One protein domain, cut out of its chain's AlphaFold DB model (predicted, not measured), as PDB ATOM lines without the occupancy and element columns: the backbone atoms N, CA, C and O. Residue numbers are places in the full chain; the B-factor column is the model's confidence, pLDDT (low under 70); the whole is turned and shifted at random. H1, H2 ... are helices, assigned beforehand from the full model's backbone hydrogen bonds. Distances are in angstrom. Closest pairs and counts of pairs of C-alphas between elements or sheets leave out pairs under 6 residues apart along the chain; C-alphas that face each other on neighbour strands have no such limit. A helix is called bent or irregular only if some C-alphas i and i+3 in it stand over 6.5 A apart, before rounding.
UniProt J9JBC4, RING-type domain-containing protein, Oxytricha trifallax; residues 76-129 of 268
ATOM      1  N   VAL A  76      46.946  10.681  -3.525       50.34
ATOM      2  CA  VAL A  76      45.658   9.971  -3.488       50.34
ATOM      3  C   VAL A  76      44.583  10.613  -4.374       50.34
ATOM      4  O   VAL A  76      44.096  11.697  -4.060       50.34
ATOM      5  N   SER A  77      44.240   9.942  -5.479       54.28
ATOM      6  CA  SER A  77      43.180  10.313  -6.424       54.28
ATOM      7  C   SER A  77      42.055  11.081  -5.728       54.28
ATOM      8  O   SER A  77      41.284  10.513  -4.949       54.28
ATOM      9  N   GLN A  78      41.937  12.382  -6.010       55.06
ATOM     10  CA  GLN A  78      40.838  13.208  -5.500       55.06
ATOM     11  C   GLN A  78      39.471  12.581  -5.805       55.06
ATOM     12  O   GLN A  78      38.517  12.847  -5.088       55.06
ATOM     13  N   LYS A  79      39.363  11.723  -6.831       56.50
ATOM     14  CA  LYS A  79      38.161  10.929  -7.101       56.50
ATOM     15  C   LYS A  79      37.864   9.951  -5.961       56.50
ATOM     16  O   LYS A  79      36.745   9.945  -5.470       56.50
ATOM     17  N   GLU A  80      38.835   9.163  -5.509       54.91
ATOM     18  CA  GLU A  80      38.636   8.169  -4.441       54.91
ATOM     19  C   GLU A  80      38.356   8.814  -3.079       54.91
ATOM     20  O   GLU A  80      37.483   8.326  -2.365       54.91
ATOM     21  N   LEU A  81      38.979   9.958  -2.775       55.44
ATOM     22  CA  LEU A  81      38.653  10.761  -1.587       55.44
ATOM     23  C   LEU A  81      37.246  11.384  -1.676       55.44
ATOM     24  O   LEU A  81      36.464  11.289  -0.735       55.44
ATOM     25  N   LYS A  82      36.865  11.934  -2.838       58.47
ATOM     26  CA  LYS A  82      35.536  12.531  -3.064       58.47
ATOM     27  C   LYS A  82      34.409  11.495  -3.051       58.47
ATOM     28  O   LYS A  82      33.285  11.821  -2.697       58.47
ATOM     29  N   TYR A  83      34.696  10.243  -3.410       59.12
ATOM     30  CA  TYR A  83      33.753   9.133  -3.271       59.12
ATOM     31  C   TYR A  83      33.669   8.576  -1.842       59.12
ATOM     32  O   TYR A  83      32.664   7.953  -1.519       59.12
ATOM     33  N   GLN A  84      34.696   8.762  -1.006       60.47
ATOM     34  CA  GLN A  84      34.701   8.322   0.396       60.47
ATOM     35  C   GLN A  84      33.974   9.295   1.337       60.47
ATOM     36  O   GLN A  84      33.393   8.844   2.318       60.47
ATOM     37  N   GLU A  85      33.963  10.597   1.036       60.88
ATOM     38  CA  GLU A  85      33.261  11.623   1.834       60.88
ATOM     39  C   GLU A  85      31.766  11.775   1.491       60.88
ATOM     40  O   GLU A  85      31.050  12.538   2.138       60.88
ATOM     41  N   MET A  86      31.277  11.070   0.467       59.88
ATOM     42  CA  MET A  86      29.909  11.199  -0.033       59.88
ATOM     43  C   MET A  86      29.003  10.046   0.394       59.88
ATOM     44  O   MET A  86      29.430   8.900   0.509       59.88
ATOM     45  N   ASP A  87      27.722  10.368   0.579       69.06
ATOM     46  CA  ASP A  87      26.696   9.427   1.022       69.06
ATOM     47  C   ASP A  87      26.560   8.222   0.069       69.06
ATOM     48  O   ASP A  87      26.697   8.360  -1.155       69.06
ATOM     49  N   SER A  88      26.282   7.035   0.623       72.69
ATOM     50  CA  SER A  88      26.390   5.743  -0.086       72.69
ATOM     51  C   SER A  88      25.574   5.703  -1.385       72.69
ATOM     52  O   SER A  88      26.053   5.214  -2.409       72.69
ATOM     53  N   GLU A  89      24.366   6.274  -1.378       73.56
ATOM     54  CA  GLU A  89      23.497   6.325  -2.561       73.56
ATOM     55  C   GLU A  89      24.039   7.224  -3.680       73.56
ATOM     56  O   GLU A  89      23.811   6.974  -4.867       73.56
ATOM     57  N   LEU A  90      24.724   8.314  -3.332       72.88
ATOM     58  CA  LEU A  90      25.206   9.290  -4.307       72.88
ATOM     59  C   LEU A  90      26.483   8.786  -4.995       72.88
ATOM     60  O   LEU A  90      26.690   9.038  -6.185       72.88
ATOM     61  N   ARG A  91      27.283   7.988  -4.276       74.25
ATOM     62  CA  ARG A  91      28.435   7.253  -4.811       74.25
ATOM     63  C   ARG A  91      28.016   6.223  -5.859       74.25
ATOM     64  O   ARG A  91      28.574   6.216  -6.955       74.25
ATOM     65  N   GLU A  92      27.004   5.413  -5.557       77.00
ATOM     66  CA  GLU A  92      26.495   4.385  -6.472       77.00
ATOM     67  C   GLU A  92      25.887   5.002  -7.746       77.00
ATOM     68  O   GLU A  92      26.093   4.507  -8.858       77.00
ATOM     69  N   LYS A  93      25.200   6.147  -7.622       79.94
ATOM     70  CA  LYS A  93      24.671   6.898  -8.775       79.94
ATOM     71  C   LYS A  93      25.781   7.429  -9.683       79.94
ATOM     72  O   LYS A  93      25.663   7.324 -10.901       79.94
ATOM     73  N   LEU A  94      26.860   7.974  -9.121       76.50
ATOM     74  CA  LEU A  94      27.994   8.486  -9.898       76.50
ATOM     75  C   LEU A  94      28.811   7.368 -10.563       76.50
ATOM     76  O   LEU A  94      29.221   7.539 -11.707       76.50
ATOM     77  N   GLN A  95      29.001   6.222  -9.898       77.50
ATOM     78  CA  GLN A  95      29.645   5.047 -10.504       77.50
ATOM     79  C   GLN A  95      28.844   4.526 -11.704       77.50
ATOM     80  O   GLN A  95      29.402   4.330 -12.780       77.50
ATOM     81  N   ASN A  96      27.519   4.438 -11.565       80.88
ATOM     82  CA  ASN A  96      26.625   4.085 -12.668       80.88
ATOM     83  C   ASN A  96      26.663   5.092 -13.833       80.88
ATOM     84  O   ASN A  96      26.453   4.719 -14.988       80.88
ATOM     85  N   ILE A  97      26.883   6.383 -13.561       78.12
ATOM     86  CA  ILE A  97      27.027   7.407 -14.606       78.12
ATOM     87  C   ILE A  97      28.360   7.234 -15.341       78.12
ATOM     88  O   ILE A  97      28.358   7.222 -16.571       78.12
ATOM     89  N   ASP A  98      29.466   7.050 -14.617       76.06
ATOM     90  CA  ASP A  98      30.792   6.827 -15.206       76.06
ATOM     91  C   ASP A  98      30.816   5.548 -16.069       76.06
ATOM     92  O   ASP A  98      31.313   5.582 -17.197       76.06
ATOM     93  N   GLU A  99      30.189   4.455 -15.621       78.88
ATOM     94  CA  GLU A  99      30.040   3.223 -16.415       78.88
ATOM     95  C   GLU A  99      29.201   3.437 -17.682       78.88
ATOM     96  O   GLU A  99      29.580   2.996 -18.771       78.88
ATOM     97  N   LYS A 100      28.087   4.173 -17.587       79.62
ATOM     98  CA  LYS A 100      27.258   4.514 -18.758       79.62
ATOM     99  C   LYS A 100      28.002   5.399 -19.757       79.62
ATOM    100  O   LYS A 100      27.793   5.261 -20.964       79.62
ATOM    101  N   VAL A 101      28.851   6.310 -19.283       78.12
ATOM    102  CA  VAL A 101      29.692   7.166 -20.134       78.12
ATOM    103  C   VAL A 101      30.788   6.339 -20.810       78.12
ATOM    104  O   VAL A 101      30.983   6.472 -22.019       78.12
ATOM    105  N   ALA A 102      31.443   5.433 -20.080       77.25
ATOM    106  CA  ALA A 102      32.439   4.518 -20.635       77.25
ATOM    107  C   ALA A 102      31.842   3.613 -21.727       77.25
ATOM    108  O   ALA A 102      32.401   3.511 -22.820       77.25
ATOM    109  N   TYR A 103      30.658   3.043 -21.480       76.94
ATOM    110  CA  TYR A 103      29.934   2.219 -22.451       76.94
ATOM    111  C   TYR A 103      29.567   2.996 -23.725       76.94
ATOM    112  O   TYR A 103      29.790   2.516 -24.837       76.94
ATOM    113  N   LYS A 104      29.063   4.232 -23.590       76.56
ATOM    114  CA  LYS A 104      28.747   5.097 -24.740       76.56
ATOM    115  C   LYS A 104      29.982   5.450 -25.572       76.56
ATOM    116  O   LYS A 104      29.895   5.445 -26.798       76.56
ATOM    117  N   ASN A 105      31.119   5.724 -24.932       74.69
ATOM    118  CA  ASN A 105      32.369   6.032 -25.631       74.69
ATOM    119  C   ASN A 105      32.926   4.810 -26.384       74.69
ATOM    120  O   ASN A 105      33.371   4.953 -27.521       74.69
ATOM    121  N   ALA A 106      32.838   3.607 -25.806       74.69
ATOM    122  CA  ALA A 106      33.241   2.363 -26.471       74.69
ATOM    123  C   ALA A 106      32.369   2.038 -27.704       74.69
ATOM    124  O   ALA A 106      32.867   1.618 -28.750       74.69
ATOM    125  N   LEU A 107      31.062   2.301 -27.616       74.62
ATOM    126  CA  LEU A 107      30.127   2.182 -28.742       74.62
ATOM    127  C   LEU A 107      30.373   3.218 -29.847       74.62
ATOM    128  O   LEU A 107      30.188   2.927 -31.027       74.62
ATOM    129  N   ALA A 108      30.779   4.434 -29.483       73.56
ATOM    130  CA  ALA A 108      31.141   5.454 -30.461       73.56
ATOM    131  C   ALA A 108      32.424   5.068 -31.219       73.56
ATOM    132  O   ALA A 108      32.445   5.152 -32.443       73.56
ATOM    133  N   ALA A 109      33.441   4.562 -30.511       71.19
ATOM    134  CA  ALA A 109      34.694   4.105 -31.115       71.19
ATOM    135  C   ALA A 109      34.474   2.981 -32.143       71.19
ATOM    136  O   ALA A 109      34.905   3.095 -33.288       71.19
ATOM    137  N   THR A 110      33.697   1.956 -31.781       74.69
ATOM    138  CA  THR A 110      33.356   0.845 -32.691       74.69
ATOM    139  C   THR A 110      32.548   1.295 -33.915       74.69
ATOM    140  O   THR A 110      32.698   0.746 -35.006       74.69
ATOM    141  N   ARG A 111      31.715   2.337 -33.785       76.31
ATOM    142  CA  ARG A 111      30.969   2.920 -34.912       76.31
ATOM    143  C   ARG A 111      31.862   3.706 -35.877       76.31
ATOM    144  O   ARG A 111      31.604   3.683 -37.082       76.31
ATOM    145  N   GLU A 112      32.869   4.417 -35.374       75.75
ATOM    146  CA  GLU A 112      33.837   5.142 -36.206       75.75
ATOM    147  C   GLU A 112      34.707   4.161 -37.011       75.75
ATOM    148  O   GLU A 112      34.891   4.347 -38.213       75.75
ATOM    149  N   GLU A 113      35.153   3.072 -36.383       78.00
ATOM    150  CA  GLU A 113      35.901   1.988 -37.037       78.00
ATOM    151  C   GLU A 113      35.070   1.312 -38.141       78.00
ATOM    152  O   GLU A 113      35.522   1.205 -39.282       78.00
ATOM    153  N   ALA A 114      33.807   0.974 -37.858       79.44
ATOM    154  CA  ALA A 114      32.900   0.393 -38.850       79.44
ATOM    155  C   ALA A 114      32.630   1.328 -40.046       79.44
ATOM    156  O   ALA A 114      32.501   0.867 -41.182       79.44
ATOM    157  N   LYS A 115      32.568   2.649 -39.822       80.25
ATOM    158  CA  LYS A 115      32.475   3.636 -40.910       80.25
ATOM    159  C   LYS A 115      33.733   3.647 -41.774       80.25
ATOM    160  O   LYS A 115      33.610   3.690 -42.994       80.25
ATOM    161  N   GLN A 116      34.920   3.615 -41.167       77.12
ATOM    162  CA  GLN A 116      36.191   3.608 -41.900       77.12
ATOM    163  C   GLN A 116      36.323   2.361 -42.777       77.12
ATOM    164  O   GLN A 116      36.720   2.458 -43.938       77.12
ATOM    165  N   ASP A 117      35.927   1.199 -42.265       80.19
ATOM    166  CA  ASP A 117      35.966  -0.045 -43.033       80.19
ATOM    167  C   ASP A 117      34.915  -0.075 -44.151       80.19
ATOM    168  O   ASP A 117      35.210  -0.526 -45.263       80.19
ATOM    169  N   TRP A 118      33.724   0.489 -43.925       79.75
ATOM    170  CA  TRP A 118      32.718   0.677 -44.975       79.75
ATOM    171  C   TRP A 118      33.183   1.639 -46.083       79.75
ATOM    172  O   TRP A 118      32.971   1.355 -47.262       79.75
ATOM    173  N   ILE A 119      33.857   2.745 -45.740       80.38
ATOM    174  CA  ILE A 119      34.417   3.689 -46.723       80.38
ATOM    175  C   ILE A 119      35.493   2.996 -47.565       80.38
ATOM    176  O   ILE A 119      35.423   3.058 -48.790       80.38
ATOM    177  N   LYS A 120      36.431   2.267 -46.941       79.44
ATOM    178  CA  LYS A 120      37.497   1.529 -47.649       79.44
ATOM    179  C   LYS A 120      36.955   0.486 -48.625       79.44
ATOM    180  O   LYS A 120      37.556   0.268 -49.670       79.44
ATOM    181  N   THR A 121      35.837  -0.155 -48.291       80.94
ATOM    182  CA  THR A 121      35.240  -1.230 -49.098       80.94
ATOM    183  C   THR A 121      34.231  -0.739 -50.136       80.94
ATOM    184  O   THR A 121      33.922  -1.465 -51.081       80.94
ATOM    185  N   SER A 122      33.735   0.494 -50.020       83.25
ATOM    186  CA  SER A 122      32.707   1.023 -50.914       83.25
ATOM    187  C   SER A 122      33.308   1.693 -52.146       83.25
ATOM    188  O   SER A 122      33.986   2.714 -52.058       83.25
ATOM    189  N   PHE A 123      32.979   1.166 -53.324       71.44
ATOM    190  CA  PHE A 123      33.361   1.746 -54.618       71.44
ATOM    191  C   PHE A 123      32.754   3.142 -54.865       71.44
ATOM    192  O   PHE A 123      33.354   3.977 -55.530       71.44
ATOM    193  N   TRP A 124      31.566   3.406 -54.310       79.06
ATOM    194  CA  TRP A 124      30.854   4.682 -54.459       79.06
ATOM    195  C   TRP A 124      31.312   5.768 -53.480       79.06
ATOM    196  O   TRP A 124      30.821   6.895 -53.554       79.06
ATOM    197  N   ALA A 125      32.236   5.449 -52.569       78.69
ATOM    198  CA  ALA A 125      32.823   6.449 -51.691       78.69
ATOM    199  C   ALA A 125      33.664   7.440 -52.527       78.69
ATOM    200  O   ALA A 125      34.458   6.991 -53.360       78.69
ATOM    201  N   PRO A 126      33.525   8.765 -52.321       70.44
ATOM    202  CA  PRO A 126      34.288   9.779 -53.057       70.44
ATOM    203  C   PRO A 126      35.807   9.540 -53.043       70.44
ATOM    204  O   PRO A 126      36.459   9.712 -54.070       70.44
ATOM    205  N   ASP A 127      36.345   9.040 -51.927       68.94
ATOM    206  CA  ASP A 127      37.779   8.768 -51.730       68.94
ATOM    207  C   ASP A 127      38.312   7.583 -52.556       68.94
ATOM    208  O   ASP A 127      39.511   7.480 -52.840       68.94
ATOM    209  N   ASN A 128      37.420   6.679 -52.972       72.06
ATOM    210  CA  ASN A 128      37.753   5.478 -53.737       72.06
ATOM    211  C   ASN A 128      37.544   5.643 -55.245       72.06
ATOM    212  O   ASN A 128      37.793   4.702 -56.003       72.06
ATOM    213  N   GLN A 129      37.117   6.820 -55.712       69.62
ATOM    214  CA  GLN A 129      36.950   7.052 -57.139       69.62
ATOM    215  C   GLN A 129      38.318   7.111 -57.837       69.62
ATOM    216  O   GLN A 129      39.138   7.975 -57.518       69.62
TER     217      GLN A 129
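This is residues 76 to 129 of the 268 residues of the protein "RING-type domain-containing protein" of Oxytricha trifallax (UniProt J9JBC4). One long helix, H2, makes nearly the whole length of this rod, and the short helix H1 folds back at a slant near its first end, like the short arm of a lopsided V. Past the other end of H2, residues 122 to 129 form a small tail. The printed part has 54 residues with two named helices, H1 then H2, and no named strand; the class is all helix. The whole is extended, with a radius of gyration of the C-alphas of 19.9 A and spans of 59 by 22 by 11 A.

H1 covers residues 78 to 84, and its first C-alpha, of Gln 78, is at (40.838, 13.208, -5.500). H2 covers residues 88 to 121 and measures 50.3 A from first to last C-alpha. It begins with C-alpha 88 at (26.390, 5.743, -0.086) and ends with C-alpha 121 at (35.240, -1.230, -49.098). Neither helix is bent.

A tight link of 3 residues joins H1 to H2. The two helices are close but not clearly touching, with 1 pair of C-alphas within 8 A, those of Tyr 83 and Arg 91, 5.8 A apart. They run opposite ways at a steep tilt of 46 degrees. Their centres are 23.3 A apart. Residues 96 to 118, which belong to H2, stand free. In both H1 and H2 every O i to N i+4 pair is within hydrogen-bond range.

The two C-alphas farthest apart are those of Glu 85 and Gln 129, at 59.3 A. The printed part has no cut from residue 76 to residue 129. The mean pLDDT of the printed part is 72.3. The model's confidence is low, under 70, at residues 76 to 87, 127 and 129; the mean pLDDT is 57 in H1 and 77 in H2.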